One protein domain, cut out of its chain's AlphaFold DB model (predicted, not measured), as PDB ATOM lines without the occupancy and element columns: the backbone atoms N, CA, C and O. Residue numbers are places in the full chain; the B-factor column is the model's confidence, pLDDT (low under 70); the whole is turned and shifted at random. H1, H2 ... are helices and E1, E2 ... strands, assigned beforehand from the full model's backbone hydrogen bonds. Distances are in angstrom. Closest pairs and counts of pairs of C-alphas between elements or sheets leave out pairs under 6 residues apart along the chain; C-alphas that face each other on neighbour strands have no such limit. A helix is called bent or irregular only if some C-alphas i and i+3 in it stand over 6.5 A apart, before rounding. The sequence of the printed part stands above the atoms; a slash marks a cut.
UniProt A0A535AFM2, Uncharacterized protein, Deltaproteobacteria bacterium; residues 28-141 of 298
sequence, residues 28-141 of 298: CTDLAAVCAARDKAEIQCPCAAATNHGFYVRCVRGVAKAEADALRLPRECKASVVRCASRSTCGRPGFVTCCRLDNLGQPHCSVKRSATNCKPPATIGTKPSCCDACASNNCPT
ATOM      1  N   CYS A  28      21.298  33.963 -22.069       79.69
ATOM      2  CA  CYS A  28      22.004  34.977 -21.312       79.69
ATOM      3  C   CYS A  28      20.984  35.924 -20.664       79.69
ATOM      4  O   CYS A  28      20.263  36.623 -21.376       79.69
ATOM      5  N   THR A  29      20.889  35.883 -19.339       81.25
ATOM      6  CA  THR A  29      19.984  36.729 -18.554       81.25
ATOM      7  C   THR A  29      20.648  38.043 -18.170       81.25
ATOM      8  O   THR A  29      19.960  39.037 -17.965       81.25
ATOM      9  N   ASP A  30      21.982  38.065 -18.119       83.31
ATOM     10  CA  ASP A  30      22.765  39.262 -17.835       83.31
ATOM     11  C   ASP A  30      23.117  40.009 -19.124       83.31
ATOM     12  O   ASP A  30      24.195  39.891 -19.716       83.31
ATOM     13  N   LEU A  31      22.135  40.773 -19.580       81.50
ATOM     14  CA  LEU A  31      22.262  41.590 -20.771       81.50
ATOM     15  C   LEU A  31      23.260  42.743 -20.579       81.50
ATOM     16  O   LEU A  31      23.929  43.131 -21.532       81.50
ATOM     17  N   ALA A  32      23.412  43.247 -19.350       84.06
ATOM     18  CA  ALA A  32      24.345  44.325 -19.032       84.06
ATOM     19  C   ALA A  32      25.804  43.862 -19.173       84.06
ATOM     20  O   ALA A  32      26.615  44.563 -19.782       84.06
ATOM     21  N   ALA A  33      26.128  42.647 -18.716       87.00
ATOM     22  CA  ALA A  33      27.446  42.047 -18.920       87.00
ATOM     23  C   ALA A  33      27.766  41.832 -20.410       87.00
ATOM     24  O   ALA A  33      28.902  42.037 -20.842       87.00
ATOM     25  N   VAL A  34      26.765  41.474 -21.227       87.06
ATOM     26  CA  VAL A  34      26.928  41.390 -22.691       87.06
ATOM     27  C   VAL A  34      27.278  42.751 -23.290       87.06
ATOM     28  O   VAL A  34      28.133  42.802 -24.172       87.06
ATOM     29  N   CYS A  35      26.674  43.845 -22.817       84.50
ATOM     30  CA  CYS A  35      27.023  45.192 -23.273       84.50
ATOM     31  C   CYS A  35      28.435  45.589 -22.875       84.50
ATOM     32  O   CYS A  35      29.225  45.959 -23.736       84.50
ATOM     33  N   ALA A  36      28.783  45.428 -21.598       86.56
ATOM     34  CA  ALA A  36      30.104  45.788 -21.099       86.56
ATOM     35  C   ALA A  36      31.213  45.023 -21.844       86.56
ATOM     36  O   ALA A  36      32.223  45.603 -22.246       86.56
ATOM     37  N   ALA A  37      31.005  43.729 -22.112       90.00
ATOM     38  CA  ALA A  37      31.937  42.927 -22.900       90.00
ATOM     39  C   ALA A  37      32.038  43.387 -24.366       90.00
ATOM     40  O   ALA A  37      33.099  43.260 -24.981       90.00
ATOM     41  N   ARG A  38      30.960  43.931 -24.941       87.31
ATOM     42  CA  ARG A  38      30.974  44.515 -26.288       87.31
ATOM     43  C   ARG A  38      31.682  45.867 -26.330       87.31
ATOM     44  O   ARG A  38      32.429  46.093 -27.274       87.31
ATOM     45  N   ASP A  39      31.530  46.704 -25.309       85.75
ATOM     46  CA  ASP A  39      32.263  47.972 -25.204       85.75
ATOM     47  C   ASP A  39      33.772  47.717 -25.085       85.75
ATOM     48  O   ASP A  39      34.587  48.359 -25.746       85.75
ATOM     49  N   LYS A  40      34.165  46.689 -24.318       86.69
ATOM     50  CA  LYS A  40      35.559  46.219 -24.283       86.69
ATOM     51  C   LYS A  40      36.034  45.687 -25.633       86.69
ATOM     52  O   LYS A  40      37.181  45.931 -26.010       86.69
ATOM     53  N   ALA A  41      35.172  44.982 -26.364       89.12
ATOM     54  CA  ALA A  41      35.495  44.488 -27.695       89.12
ATOM     55  C   ALA A  41      35.681  45.622 -28.716       89.12
ATOM     56  O   ALA A  41      36.536  45.484 -29.583       89.12
ATOM     57  N   GLU A  42      34.961  46.742 -28.603       80.81
ATOM     58  CA  GLU A  42      35.144  47.906 -29.489       80.81
ATOM     59  C   GLU A  42      36.534  48.538 -29.316       80.81
ATOM     60  O   GLU A  42      37.184  48.895 -30.295       80.81
ATOM     61  N   ILE A  43      37.031  48.595 -28.076       85.06
ATOM     62  CA  ILE A  43      38.361  49.137 -27.764       85.06
ATOM     63  C   ILE A  43      39.473  48.205 -28.267       85.06
ATOM     64  O   ILE A  43      40.461  48.659 -28.837       85.06
ATOM     65  N   GLN A  44      39.341  46.896 -28.036       88.12
ATOM     66  CA  GLN A  44      40.410  45.927 -28.327       88.12
ATOM     67  C   GLN A  44      40.367  45.369 -29.756       88.12
ATOM     68  O   GLN A  44      41.373  44.862 -30.250       88.12
ATOM     69  N   CYS A  45      39.216  45.444 -30.421       93.44
ATOM     70  CA  CYS A  45      38.986  44.932 -31.769       93.44
ATOM     71  C   CYS A  45      38.314  46.014 -32.637       93.44
ATOM     72  O   CYS A  45      37.155  45.840 -33.025       93.44
ATOM     73  N   PRO A  46      39.017  47.118 -32.958       87.31
ATOM     74  CA  PRO A  46      38.431  48.264 -33.647       87.31
ATOM     75  C   PRO A  46      37.813  47.870 -34.993       87.31
ATOM     76  O   PRO A  46      38.497  47.394 -35.904       87.31
ATOM     77  N   CYS A  47      36.503  48.099 -35.131       86.31
ATOM     78  CA  CYS A  47      35.729  47.726 -36.317       86.31
ATOM     79  C   CYS A  47      36.255  48.405 -37.595       86.31
ATOM     80  O   CYS A  47      36.294  47.775 -38.653       86.31
ATOM     81  N   ALA A  48      36.699  49.662 -37.481       80.19
ATOM     82  CA  ALA A  48      37.215  50.468 -38.591       80.19
ATOM     83  C   ALA A  48      38.580  49.988 -39.115       80.19
ATOM     84  O   ALA A  48      38.852  50.099 -40.306       80.19
ATOM     85  N   ALA A  49      39.419  49.416 -38.248       79.50
ATOM     86  CA  ALA A  49      40.727  48.885 -38.636       79.50
ATOM     87  C   ALA A  49      40.654  47.425 -39.120       79.50
ATOM     88  O   ALA A  49      41.638  46.867 -39.607       79.50
ATOM     89  N   ALA A  50      39.495  46.773 -38.981       88.56
ATOM     90  CA  ALA A  50      39.322  45.404 -39.426       88.56
ATOM     91  C   ALA A  50      39.270  45.337 -40.960       88.56
ATOM     92  O   ALA A  50      38.337  45.829 -41.588       88.56
ATOM     93  N   THR A  51      40.233  44.639 -41.561       87.12
ATOM     94  CA  THR A  51      40.279  44.352 -43.008       87.12
ATOM     95  C   THR A  51      39.751  42.959 -43.358       87.12
ATOM     96  O   THR A  51      39.457  42.668 -44.514       87.12
ATOM     97  N   ASN A  52      39.596  42.088 -42.356       91.75
ATOM     98  CA  ASN A  52      39.105  40.726 -42.516       91.75
ATOM     99  C   ASN A  52      38.115  40.378 -41.401       91.75
ATOM    100  O   ASN A  52      38.443  40.401 -40.211       91.75
ATOM    101  N   HIS A  53      36.904  40.001 -41.797       94.81
ATOM    102  CA  HIS A  53      35.830  39.652 -40.873       94.81
ATOM    103  C   HIS A  53      36.177  38.493 -39.933       94.81
ATOM    104  O   HIS A  53      35.842  38.526 -38.752       94.81
ATOM    105  N   GLY A  54      36.868  37.467 -40.436       94.44
ATOM    106  CA  GLY A  54      37.278  36.317 -39.636       94.44
ATOM    107  C   GLY A  54      38.256  36.709 -38.529       94.44
ATOM    108  O   GLY A  54      38.119  36.234 -37.401       94.44
ATOM    109  N   PHE A  55      39.191  37.622 -38.816       91.88
ATOM    110  CA  PHE A  55      40.103  38.161 -37.803       91.88
ATOM    111  C   PHE A  55      39.376  39.025 -36.778       91.88
ATOM    112  O   PHE A  55      39.605  38.843 -35.584       91.88
ATOM    113  N   TYR A  56      38.437  39.869 -37.212       94.25
ATOM    114  CA  TYR A  56      37.585  40.631 -36.299       94.25
ATOM    115  C   TYR A  56      36.807  39.709 -35.345       94.25
ATOM    116  O   TYR A  56      36.917  39.832 -34.126       94.25
ATOM    117  N   VAL A  57      36.090  38.708 -35.867       96.00
ATOM    118  CA  VAL A  57      35.307  37.774 -35.036       96.00
ATOM    119  C   VAL A  57      36.208  36.945 -34.115       96.00
ATOM    120  O   VAL A  57      35.829  36.655 -32.976       96.00
ATOM    121  N   ARG A  58      37.407  36.561 -34.571       96.38
ATOM    122  CA  ARG A  58      38.394  35.858 -33.739       96.38
ATOM    123  C   ARG A  58      38.907  36.745 -32.604       96.38
ATOM    124  O   ARG A  58      39.003  36.249 -31.484       96.38
ATOM    125  N   CYS A  59      39.176  38.020 -32.879       96.19
ATOM    126  CA  CYS A  59      39.551  39.009 -31.873       96.19
ATOM    127  C   CYS A  59      38.448  39.142 -30.814       96.19
ATOM    128  O   CYS A  59      38.694  38.862 -29.642       96.19
ATOM    129  N   VAL A  60      37.202  39.414 -31.224       95.69
ATOM    130  CA  VAL A  60      36.070  39.573 -30.289       95.69
ATOM    131  C   VAL A  60      35.812  38.299 -29.478       95.69
ATOM    132  O   VAL A  60      35.505  38.361 -28.290       95.69
ATOM    133  N   ARG A  61      35.991  37.114 -30.074       96.56
ATOM    134  CA  ARG A  61      35.936  35.837 -29.340       96.56
ATOM    135  C   ARG A  61      37.013  35.744 -28.255       96.56
ATOM    136  O   ARG A  61      36.743  35.150 -27.209       96.56
ATOM    137  N   GLY A  62      38.208  36.270 -28.518       95.75
ATOM    138  CA  GLY A  62      39.296  36.384 -27.548       95.75
ATOM    139  C   GLY A  62      38.902  37.269 -26.371       95.75
ATOM    140  O   GLY A  62      38.950  36.804 -25.236       95.75
ATOM    141  N   VAL A  63      38.392  38.472 -26.650       95.75
ATOM    142  CA  VAL A  63      37.891  39.409 -25.627       95.75
ATOM    143  C   VAL A  63      36.781  38.774 -24.790       95.75
ATOM    144  O   VAL A  63      36.886  38.696 -23.572       95.75
ATOM    145  N   ALA A  64      35.759  38.199 -25.430       95.00
ATOM    146  CA  ALA A  64      34.655  37.548 -24.724       95.00
ATOM    147  C   ALA A  64      35.105  36.327 -23.898       95.00
ATOM    148  O   ALA A  64      34.464  35.972 -22.912       95.00
ATOM    149  N   LYS A  65      36.194  35.649 -24.291       95.50
ATOM    150  CA  LYS A  65      36.806  34.594 -23.473       95.50
ATOM    151  C   LYS A  65      37.536  35.189 -22.267       95.50
ATOM    152  O   LYS A  65      37.346  34.666 -21.179       95.50
ATOM    153  N   ALA A  66      38.322  36.245 -22.460       94.00
ATOM    154  CA  ALA A  66      39.058  36.905 -21.387       94.00
ATOM    155  C   ALA A  66      38.113  37.461 -20.313       94.00
ATOM    156  O   ALA A  66      38.304  37.181 -19.135       94.00
ATOM    157  N   GLU A  67      37.037  38.144 -20.711       92.06
ATOM    158  CA  GLU A  67      36.028  38.655 -19.773       92.06
ATOM    159  C   GLU A  67      35.286  37.522 -19.044       92.06
ATOM    160  O   GLU A  67      34.984  37.640 -17.857       92.06
ATOM    161  N   ALA A  68      35.042  36.390 -19.716       93.62
ATOM    162  CA  ALA A  68      34.428  35.224 -19.084       93.62
ATOM    163  C   ALA A  68      35.362  34.499 -18.105       93.62
ATOM    164  O   ALA A  68      34.915  33.997 -17.074       93.62
ATOM    165  N   ASP A  69      36.657  34.441 -18.408       93.38
ATOM    166  CA  ASP A  69      37.660  33.881 -17.501       93.38
ATOM    167  C   ASP A  69      37.932  34.830 -16.317       93.38
ATOM    168  O   ASP A  69      38.203  34.361 -15.215       93.38
ATOM    169  N   ALA A  70      37.754  36.142 -16.511       92.06
ATOM    170  CA  ALA A  70      37.797  37.167 -15.467       92.06
ATOM    171  C   ALA A  70      36.493  37.299 -14.653       92.06
ATOM    172  O   ALA A  70      36.395  38.205 -13.829       92.06
ATOM    173  N   LEU A  71      35.491  36.436 -14.882       90.56
ATOM    174  CA  LEU A  71      34.175  36.469 -14.215       90.56
ATOM    175  C   LEU A  71      33.398  37.791 -14.402       90.56
ATOM    176  O   LEU A  71      32.480  38.085 -13.643       90.56
ATOM    177  N   ARG A  72      33.736  38.577 -15.430       90.06
ATOM    178  CA  ARG A  72      33.042  39.821 -15.817       90.06
ATOM    179  C   ARG A  72      31.939  39.589 -16.847       90.06
ATOM    180  O   ARG A  72      31.084  40.444 -17.047       90.06
ATOM    181  N   LEU A  73      31.969  38.432 -17.504       91.94
ATOM    182  CA  LEU A  73      30.942  37.965 -18.426       91.94
ATOM    183  C   LEU A  73      30.526  36.543 -18.025       91.94
ATOM    184  O   LEU A  73      31.373  35.647 -18.046       91.94
ATOM    185  N   PRO A  74      29.247  36.281 -17.709       92.25
ATOM    186  CA  PRO A  74      28.793  34.918 -17.461       92.25
ATOM    187  C   PRO A  74      29.119  34.011 -18.655       92.25
ATOM    188  O   PRO A  74      29.014  34.419 -19.820       92.25
ATOM    189  N   ARG A  75      29.561  32.776 -18.398       89.81
ATOM    190  CA  ARG A  75      30.082  31.889 -19.458       89.81
ATOM    191  C   ARG A  75      29.016  31.578 -20.514       89.81
ATOM    192  O   ARG A  75      29.342  31.460 -21.697       89.81
ATOM    193  N   GLU A  76      27.754  31.523 -20.107       88.19
ATOM    194  CA  GLU A  76      26.562  31.392 -20.944       88.19
ATOM    195  C   GLU A  76      26.334  32.600 -21.875       88.19
ATOM    196  O   GLU A  76      25.828  32.446 -22.989       88.19
ATOM    197  N   CYS A  77      26.789  33.795 -21.488       90.94
ATOM    198  CA  CYS A  77      26.630  35.044 -22.240       90.94
ATOM    199  C   CYS A  77      27.693  35.259 -23.327       90.94
ATOM    200  O   CYS A  77      27.492  36.048 -24.257       90.94
ATOM    201  N   LYS A  78      28.795  34.501 -23.289       91.31
ATOM    202  CA  LYS A  78      29.867  34.555 -24.296       91.31
ATOM    203  C   LYS A  78      29.352  34.354 -25.722       91.31
ATOM    204  O   LYS A  78      29.802  35.024 -26.653       91.31
ATOM    205  N   ALA A  79      28.409  33.428 -25.904       90.12
ATOM    206  CA  ALA A  79      27.849  33.126 -27.216       90.12
ATOM    207  C   ALA A  79      27.102  34.329 -27.815       90.12
ATOM    208  O   ALA A  79      27.176  34.541 -29.024       90.12
ATOM    209  N   SER A  80      26.447  35.146 -26.986       89.31
ATOM    210  CA  SER A  80      25.732  36.350 -27.422       89.31
ATOM    211  C   SER A  80      26.687  37.404 -27.984       89.31
ATOM    212  O   SER A  80      26.468  37.885 -29.095       89.31
ATOM    213  N   VAL A  81      27.792  37.690 -27.285       91.12
ATOM    214  CA  VAL A  81      28.818  38.655 -27.732       91.12
ATOM    215  C   VAL A  81      29.422  38.225 -29.074       91.12
ATOM    216  O   VAL A  81      29.477  39.000 -30.030       91.12
ATOM    217  N   VAL A  82      29.800  36.947 -29.193       93.44
ATOM    218  CA  VAL A  82      30.379  36.402 -30.432       93.44
ATOM    219  C   VAL A  82      29.352  36.370 -31.567       93.44
ATOM    220  O   VAL A  82      29.694  36.661 -32.715       93.44
ATOM    221  N   ARG A  83      28.083  36.066 -31.270       91.62
ATOM    222  CA  ARG A  83      26.998  36.107 -32.257       91.62
ATOM    223  C   ARG A  83      26.821  37.514 -32.814       91.62
ATOM    224  O   ARG A  83      26.654  37.651 -34.024       91.62
ATOM    225  N   CYS A  84      26.909  38.544 -31.978       90.56
ATOM    226  CA  CYS A  84      26.830  39.928 -32.430       90.56
ATOM    227  C   CYS A  84      27.976  40.299 -33.375       90.56
ATOM    228  O   CYS A  84      27.717  40.812 -34.464       90.56
ATOM    229  N   ALA A  85      29.213  39.938 -33.027       92.69
ATOM    230  CA  ALA A  85      30.366  40.149 -33.902       92.69
ATOM    231  C   ALA A  85      30.252  39.382 -35.229       92.69
ATOM    232  O   ALA A  85      30.552  39.921 -36.287       92.69
ATOM    233  N   SER A  86      29.752  38.140 -35.207       92.88
ATOM    234  CA  SER A  86      29.548  37.339 -36.430       92.88
ATOM    235  C   SER A  86      28.468  37.899 -37.363       92.88
ATOM    236  O   SER A  86      28.422  37.576 -38.549       92.88
ATOM    237  N   ARG A  87      27.580  38.746 -36.833       91.56
ATOM    238  CA  ARG A  87      26.524  39.431 -37.584       91.56
ATOM    239  C   ARG A  87      26.836  40.922 -37.696       91.56
ATOM    240  O   ARG A  87      25.924  41.743 -37.606       91.56
ATOM    241  N   SER A  88      28.113  41.254 -37.885       92.62
ATOM    242  CA  SER A  88      28.571  42.616 -38.144       92.62
ATOM    243  C   SER A  88      29.077  42.814 -39.576       92.62
ATOM    244  O   SER A  88      29.320  41.859 -40.326       92.62
ATOM    245  N   THR A  89      29.221  44.081 -39.949       93.38
ATOM    246  CA  THR A  89      29.876  44.558 -41.171       93.38
ATOM    247  C   THR A  89      31.377  44.808 -40.971       93.38
ATOM    248  O   THR A  89      32.086  45.056 -41.942       93.38
ATOM    249  N   CYS A  90      31.896  44.692 -39.743       92.81
ATOM    250  CA  CYS A  90      33.314  44.904 -39.436       92.81
ATOM    251  C   CYS A  90      34.197  43.899 -40.184       92.81
ATOM    252  O   CYS A  90      33.932  42.691 -40.157       92.81
ATOM    253  N   GLY A  91      35.243  44.376 -40.866       90.81
ATOM    254  CA  GLY A  91      36.083  43.526 -41.717       90.81
ATOM    255  C   GLY A  91      35.415  43.060 -43.009       90.81
ATOM    256  O   GLY A  91      35.881  42.095 -43.618       90.81
ATOM    257  N   ARG A  92      34.300  43.689 -43.405       91.00
ATOM    258  CA  ARG A  92      33.524  43.350 -44.604       91.00
ATOM    259  C   ARG A  92      33.232  44.613 -45.424       91.00
ATOM    260  O   ARG A  92      32.144  45.179 -45.299       91.00
ATOM    261  N   PRO A  93      34.165  45.057 -46.281       86.44
ATOM    262  CA  PRO A  93      33.954  46.252 -47.092       86.44
ATOM    263  C   PRO A  93      32.707  46.112 -47.979       86.44
ATOM    264  O   PRO A  93      32.469  45.063 -48.581       86.44
ATOM    265  N   GLY A  94      31.884  47.162 -48.018       87.00
ATOM    266  CA  GLY A  94      30.634  47.220 -48.787       87.00
ATOM    267  C   GLY A  94      29.425  46.521 -48.150       87.00
ATOM    268  O   GLY A  94      28.309  46.660 -48.655       87.00
ATOM    269  N   PHE A  95      29.597  45.794 -47.040       90.31
ATOM    270  CA  PHE A  95      28.469  45.170 -46.355       90.31
ATOM    271  C   PHE A  95      27.697  46.174 -45.499       90.31
ATOM    272  O   PHE A  95      28.265  47.066 -44.877       90.31
ATOM    273  N   VAL A  96      26.387  45.973 -45.423       90.56
ATOM    274  CA  VAL A  96      25.453  46.773 -44.629       90.56
ATOM    275  C   VAL A  96      24.578  45.858 -43.781       90.56
ATOM    276  O   VAL A  96      24.306  44.710 -44.150       90.56
ATOM    277  N   THR A  97      24.092  46.361 -42.653       92.62
ATOM    278  CA  THR A  97      22.979  45.743 -41.927       92.62
ATOM    279  C   THR A  97      21.659  46.165 -42.563       92.62
ATOM    280  O   THR A  97      21.463  47.344 -42.837       92.62
ATOM    281  N   CYS A  98      20.744  45.225 -42.765       91.38
ATOM    282  CA  CYS A  98      19.375  45.475 -43.199       91.38
ATOM    283  C   CYS A  98      18.411  45.093 -42.076       91.38
ATOM    284  O   CYS A  98      18.474  43.968 -41.571       91.38
ATOM    285  N   CYS A  99      17.499  45.996 -41.749       90.50
ATOM    286  CA  CYS A  99      16.482  45.853 -40.722       90.50
ATOM    287  C   CYS A  99      15.124  45.649 -41.363       90.50
ATOM    288  O   CYS A  99      14.687  46.479 -42.147       90.50
ATOM    289  N   ARG A 100      14.440  44.560 -41.031       90.69
ATOM    290  CA  ARG A 100      13.079  44.282 -41.485       90.69
ATOM    291  C   ARG A 100      12.204  43.994 -40.280       90.69
ATOM    292  O   ARG A 100      12.622  43.239 -39.417       90.69
ATOM    293  N   LEU A 101      10.996  44.534 -40.255       87.75
ATOM    294  CA  LEU A 101       9.983  44.122 -39.289       87.75
ATOM    295  C   LEU A 101       9.249  42.886 -39.821       87.75
ATOM    296  O   LEU A 101       8.972  42.793 -41.024       87.75
ATOM    297  N   ASP A 102       8.991  41.916 -38.951       83.81
ATOM    298  CA  ASP A 102       8.056  40.839 -39.264       83.81
ATOM    299  C   ASP A 102       6.598  41.316 -39.143       83.81
ATOM    300  O   ASP A 102       6.318  42.469 -38.806       83.81
ATOM    301  N   ASN A 103       5.649  40.424 -39.426       84.00
ATOM    302  CA  ASN A 103       4.220  40.748 -39.383       84.00
ATOM    303  C   ASN A 103       3.702  41.032 -37.956       84.00
ATOM    304  O   ASN A 103       2.566  41.469 -37.803       84.00
ATOM    305  N   LEU A 104       4.513  40.772 -36.925       84.06
ATOM    306  CA  LEU A 104       4.228  41.020 -35.511       84.06
ATOM    307  C   LEU A 104       4.967  42.267 -34.988       84.06
ATOM    308  O   LEU A 104       4.879  42.580 -33.803       84.06
ATOM    309  N   GLY A 105       5.706  42.973 -35.854       78.19
ATOM    310  CA  GLY A 105       6.507  44.137 -35.486       78.19
ATOM    311  C   GLY A 105       7.858  43.806 -34.840       78.19
ATOM    312  O   GLY A 105       8.507  44.713 -34.322       78.19
ATOM    313  N   GLN A 106       8.324  42.552 -34.864       80.19
ATOM    314  CA  GLN A 106       9.642  42.192 -34.335       80.19
ATOM    315  C   GLN A 106      10.764  42.565 -35.319       80.19
ATOM    316  O   GLN A 106      10.676  42.236 -36.510       80.19
ATOM    317  N   PRO A 107      11.862  43.197 -34.858       83.56
ATOM    318  CA  PRO A 107      12.966  43.559 -35.738       83.56
ATOM    319  C   PRO A 107      13.850  42.356 -36.074       83.56
ATOM    320  O   PRO A 107      14.534  41.779 -35.225       83.56
ATOM    321  N   HIS A 108      13.917  42.028 -37.358       85.94
ATOM    322  CA  HIS A 108      14.840  41.064 -37.928       85.94
ATOM    323  C   HIS A 108      15.983  41.773 -38.661       85.94
ATOM    324  O   HIS A 108      15.793  42.428 -39.687       85.94
ATOM    325  N   CYS A 109      17.204  41.590 -38.164       89.56
ATOM    326  CA  CYS A 109      18.400  42.073 -38.844       89.56
ATOM    327  C   CYS A 109      18.989  41.016 -39.783       89.56
ATOM    328  O   CYS A 109      18.995  39.828 -39.462       89.56
ATOM    329  N   SER A 110      19.576  41.434 -40.901       90.62
ATOM    330  CA  SER A 110      20.448  40.606 -41.740       90.62
ATOM    331  C   SER A 110      21.633  41.419 -42.260       90.62
ATOM    332  O   SER A 110      21.481  42.600 -42.534       90.62
ATOM    333  N   VAL A 111      22.811  40.810 -42.419       93.06
ATOM    334  CA  VAL A 111      23.973  41.485 -43.027       93.06
ATOM    335  C   VAL A 111      24.020  41.146 -44.515       93.06
ATOM    336  O   VAL A 111      24.011  39.969 -44.886       93.06
ATOM    337  N   LYS A 112      24.055  42.162 -45.377       93.19
ATOM    338  CA  LYS A 112      24.034  42.028 -46.840       93.19
ATOM    339  C   LYS A 112      25.234  42.719 -47.471       93.19
ATOM    340  O   LYS A 112      25.789  43.636 -46.894       93.19
ATOM    341  N   ARG A 113      25.606  42.295 -48.681       90.12
ATOM    342  CA  ARG A 113      26.786  42.788 -49.423       90.12
ATOM    343  C   ARG A 113      26.683  44.225 -49.959       90.12
ATOM    344  O   ARG A 113      27.612  44.661 -50.620       90.12
ATOM    345  N   SER A 114      25.520  44.868 -49.834       88.06
ATOM    346  CA  SER A 114      25.251  46.235 -50.308       88.06
ATOM    347  C   SER A 114      23.846  46.676 -49.883       88.06
ATOM    348  O   SER A 114      22.955  45.830 -49.754       88.06
ATOM    349  N   ALA A 115      23.649  47.990 -49.745       87.06
ATOM    350  CA  ALA A 115      22.370  48.674 -49.530       87.06
ATOM    351  C   ALA A 115      21.247  48.209 -50.471       87.06
ATOM    352  O   ALA A 115      20.121  47.989 -50.036       87.06
ATOM    353  N   THR A 116      21.559  47.954 -51.741       86.94
ATOM    354  CA  THR A 116      20.584  47.520 -52.764       86.94
ATOM    355  C   THR A 116      19.984  46.132 -52.505       86.94
ATOM    356  O   THR A 116      18.959  45.753 -53.080       86.94
ATOM    357  N   ASN A 117      20.619  45.358 -51.622       89.69
ATOM    358  CA  ASN A 117      20.151  44.044 -51.199       89.69
ATOM    359  C   ASN A 117      19.251  44.100 -49.958       89.69
ATOM    360  O   ASN A 117      18.711  43.061 -49.565       89.69
ATOM    361  N   CYS A 118      19.064  45.277 -49.355       91.81
ATOM    362  CA  CYS A 118      17.977  45.506 -48.415       91.81
ATOM    363  C   CYS A 118      16.682  45.641 -49.227       91.81
ATOM    364  O   CYS A 118      16.410  46.676 -49.829       91.81
ATOM    365  N   LYS A 119      15.913  44.550 -49.330       89.44
ATOM    366  CA  LYS A 119      14.653  44.540 -50.084       89.44
ATOM    367  C   LYS A 119      13.502  45.070 -49.221       89.44
ATOM    368  O   LYS A 119      13.371  44.590 -48.091       89.44
ATOM    369  N   PRO A 120      12.649  45.979 -49.737       83.38
ATOM    370  CA  PRO A 120      11.474  46.469 -49.019       83.38
ATOM    371  C   PRO A 120      10.627  45.323 -48.425       83.38
ATOM    372  O   PRO A 120      10.507  44.271 -49.059       83.38
ATOM    373  N   PRO A 121      10.071  45.472 -47.205       83.62
ATOM    374  CA  PRO A 121      10.067  46.675 -46.364       83.62
ATOM    375  C   PRO A 121      11.339  46.851 -45.505       83.62
ATOM    376  O   PRO A 121      11.310  47.569 -44.513       83.62
ATOM    377  N   ALA A 122      12.450  46.173 -45.827       85.94
ATOM    378  CA  ALA A 122      13.688  46.313 -45.068       85.94
ATOM    379  C   ALA A 122      14.395  47.653 -45.335       85.94
ATOM    380  O   ALA A 122      14.551  48.050 -46.489       85.94
ATOM    381  N   THR A 123      14.899  48.291 -44.282       86.50
ATOM    382  CA  THR A 123      15.705  49.519 -44.320       86.50
ATOM    383  C   THR A 123      17.168  49.231 -43.990       86.50
ATOM    384  O   THR A 123      17.512  48.153 -43.502       86.50
ATOM    385  N   ILE A 124      18.059  50.180 -44.277       85.94
ATOM    386  CA  ILE A 124      19.473  50.082 -43.899       85.94
ATOM    387  C   ILE A 124      19.594  50.424 -42.408       85.94
ATOM    388  O   ILE A 124      19.081  51.445 -41.959       85.94
ATOM    389  N   GLY A 125      20.253  49.559 -41.641       83.38
ATOM    390  CA  GLY A 125      20.542  49.786 -40.225       83.38
ATOM    391  C   GLY A 125      21.664  50.807 -40.017       83.38
ATOM    392  O   GLY A 125      22.551  50.946 -40.855       83.38
ATOM    393  N   THR A 126      21.639  51.501 -38.880       77.00
ATOM    394  CA  THR A 126      22.530  52.638 -38.558       77.00
ATOM    395  C   THR A 126      23.759  52.253 -37.725       77.00
ATOM    396  O   THR A 126      24.523  53.117 -37.291       77.00
ATOM    397  N   LYS A 127      23.955  50.957 -37.458       83.12
ATOM    398  CA  LYS A 127      25.073  50.415 -36.673       83.12
ATOM    399  C   LYS A 127      25.727  49.255 -37.422       83.12
ATOM    400  O   LYS A 127      25.044  48.543 -38.153       83.12
ATOM    401  N   PRO A 128      27.028  49.002 -37.206       85.50
ATOM    402  CA  PRO A 128      27.742  47.944 -37.916       85.50
ATOM    403  C   PRO A 128      27.325  46.529 -37.488       85.50
ATOM    404  O   PRO A 128      27.582  45.579 -38.221       85.50
ATOM    405  N   SER A 129      26.695  46.349 -36.318       86.88
ATOM    406  CA  SER A 129      26.318  45.037 -35.771       86.88
ATOM    407  C   SER A 129      24.802  44.843 -35.722       86.88
ATOM    408  O   SER A 129      24.062  45.699 -35.240       86.88
ATOM    409  N   CYS A 130      24.321  43.669 -36.139       87.69
ATOM    410  CA  CYS A 130      22.893  43.341 -36.127       87.69
ATOM    411  C   CYS A 130      22.230  43.317 -34.745       87.69
ATOM    412  O   CYS A 130      21.007  43.232 -34.671       87.69
ATOM    413  N   CYS A 131      23.012  43.314 -33.673       84.81
ATOM    414  CA  CYS A 131      22.479  43.345 -32.317       84.81
ATOM    415  C   CYS A 131      22.036  44.746 -31.881       84.81
ATOM    416  O   CYS A 131      21.283  44.843 -30.924       84.81
ATOM    417  N   ASP A 132      22.459  45.793 -32.598       82.81
ATOM    418  CA  ASP A 132      22.143  47.191 -32.258       82.81
ATOM    419  C   ASP A 132      21.668  47.980 -33.490       82.81
ATOM    420  O   ASP A 132      21.197  49.105 -33.375       82.81
ATOM    421  N   ALA A 133      21.763  47.390 -34.687       80.38
ATOM    422  CA  ALA A 133      21.358  48.026 -35.938       80.38
ATOM    423  C   ALA A 133      19.844  48.188 -36.099       80.38
ATOM    424  O   ALA A 133      19.421  49.079 -36.829       80.38
ATOM    425  N   CYS A 134      19.037  47.334 -35.459       77.94
ATOM    426  CA  CYS A 134      17.601  47.241 -35.715       77.94
ATOM    427  C   CYS A 134      16.810  47.173 -34.408       77.94
ATOM    428  O   CYS A 134      16.350  46.089 -34.098       77.94
ATOM    429  N   ALA A 135      16.712  48.264 -33.635       65.62
ATOM    430  CA  ALA A 135      15.812  48.505 -32.480       65.62
ATOM    431  C   ALA A 135      15.443  47.332 -31.519       65.62
ATOM    432  O   ALA A 135      14.494  47.431 -30.750       65.62
ATOM    433  N   SER A 136      16.197  46.237 -31.520       57.47
ATOM    434  CA  SER A 136      16.084  45.088 -30.632       57.47
ATOM    435  C   SER A 136      17.201  45.250 -29.629       57.47
ATOM    436  O   SER A 136      18.288  44.703 -29.809       57.47
ATOM    437  N   ASN A 137      16.961  46.092 -28.629       55.59
ATOM    438  CA  ASN A 137      17.954  46.427 -27.625       55.59
ATOM    439  C   ASN A 137      18.314  45.168 -26.822       55.59
ATOM    440  O   ASN A 137      17.666  44.833 -25.836       55.59
ATOM    441  N   ASN A 138      19.388  44.486 -27.230       64.44
ATOM    442  CA  ASN A 138      20.121  43.531 -26.398       64.44
ATOM    443  C   ASN A 138      21.091  44.263 -25.450       64.44
ATOM    444  O   ASN A 138      22.105  43.710 -25.038       64.44
ATOM    445  N   CYS A 139      20.796  45.517 -25.126       60.75
ATOM    446  CA  CYS A 139      21.424  46.236 -24.046       60.75
ATOM    447  C   CYS A 139      20.341  47.009 -23.307       60.75
ATOM    448  O   CYS A 139      19.590  47.719 -23.981       60.75
ATOM    449  N   PRO A 140      20.195  46.875 -21.979       52.78
ATOM    450  CA  PRO A 140      19.299  47.748 -21.251       52.78
ATOM    451  C   PRO A 140      19.842  49.168 -21.394       52.78
ATOM    452  O   PRO A 140      20.848  49.536 -20.793       52.78
ATOM    453  N   THR A 141      19.184  49.963 -22.230       44.22
ATOM    454  CA  THR A 141      19.309  51.410 -22.171       44.22
ATOM    455  C   THR A 141      18.722  51.799 -20.823       44.22
ATOM    456  O   THR A 141      17.504  51.842 -20.664       44.22
TER     457      THR A 141
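What this domain is: This is residues 28 to 141 of the 298 residues of an uncharacterized protein of Deltaproteobacteria bacterium (UniProt A0A535AFM2). Two parts stand side by side: a group of three helices, with H2 and H3 folded into a helical hairpin and H1 crossing one side of it, and a small hairpin of two strands, E1 and E2. Residues 113 to 141, a long stretch with no named element, follow E2, and a short part of them pairs with E1. The printed part has 114 residues, under half of them in named elements, in the order H1, H2, H3, E1, E2; the class is mixed, helices and strands, and the sheet is antiparallel. It is compact, with a radius of gyration of the C-alphas of 14.2 A, and only just flat, spanning 44 by 34 by 19 A.

Where its parts are: H1, residues 31 to 44, begins at C-alpha 31 (22.262, 41.590, -20.771) and is 20.1 A long. H2, residues 53 to 69, is 24.1 A long. H3, residues 75 to 86, is 17.8 A long and only just irregular: C-alphas 76 and 79 are 6.6 A apart. E1 is residues 96 to 101; E2, residues 107 to 112, ends at C-alpha 112 (24.034, 42.028, -46.840).

How they stand to each other: H1 touches H2, opposite ways at a steep tilt of 56 degrees; the closest C-alphas, of Ala 41 and Val 60, are 5.6 A apart. Residues 33 to 38 of H1 alone touch H3, the same way at a steep tilt of 52 degrees; the closest C-alphas, of Val 34 and Val 81, are 6.0 A apart. H2 and H3 form a helical hairpin, touching at a shallow tilt of 17 degrees, closest at the C-alphas of Ala 68 and Arg 75, 5.5 A. Every O i to N i+4 pair is within hydrogen-bond range in H1 and H2, 6 of 8 in H3. E1 and E2 form an antiparallel hairpin, with N 98 and O 110 at 2.7 A. Residues 98 to 99 of E1 pair antiparallel with 123 to 124. H1 and H2 are apart from both strands, and H3 is apart from E2.

The domain as a whole: The C-alphas farthest apart, of Ala 70 and Pro 120, are 43.6 A apart. The printed part has no cut, and no link is long. Mean pLDDT of the printed part is 86.7; residues 135 to 141 are under 70.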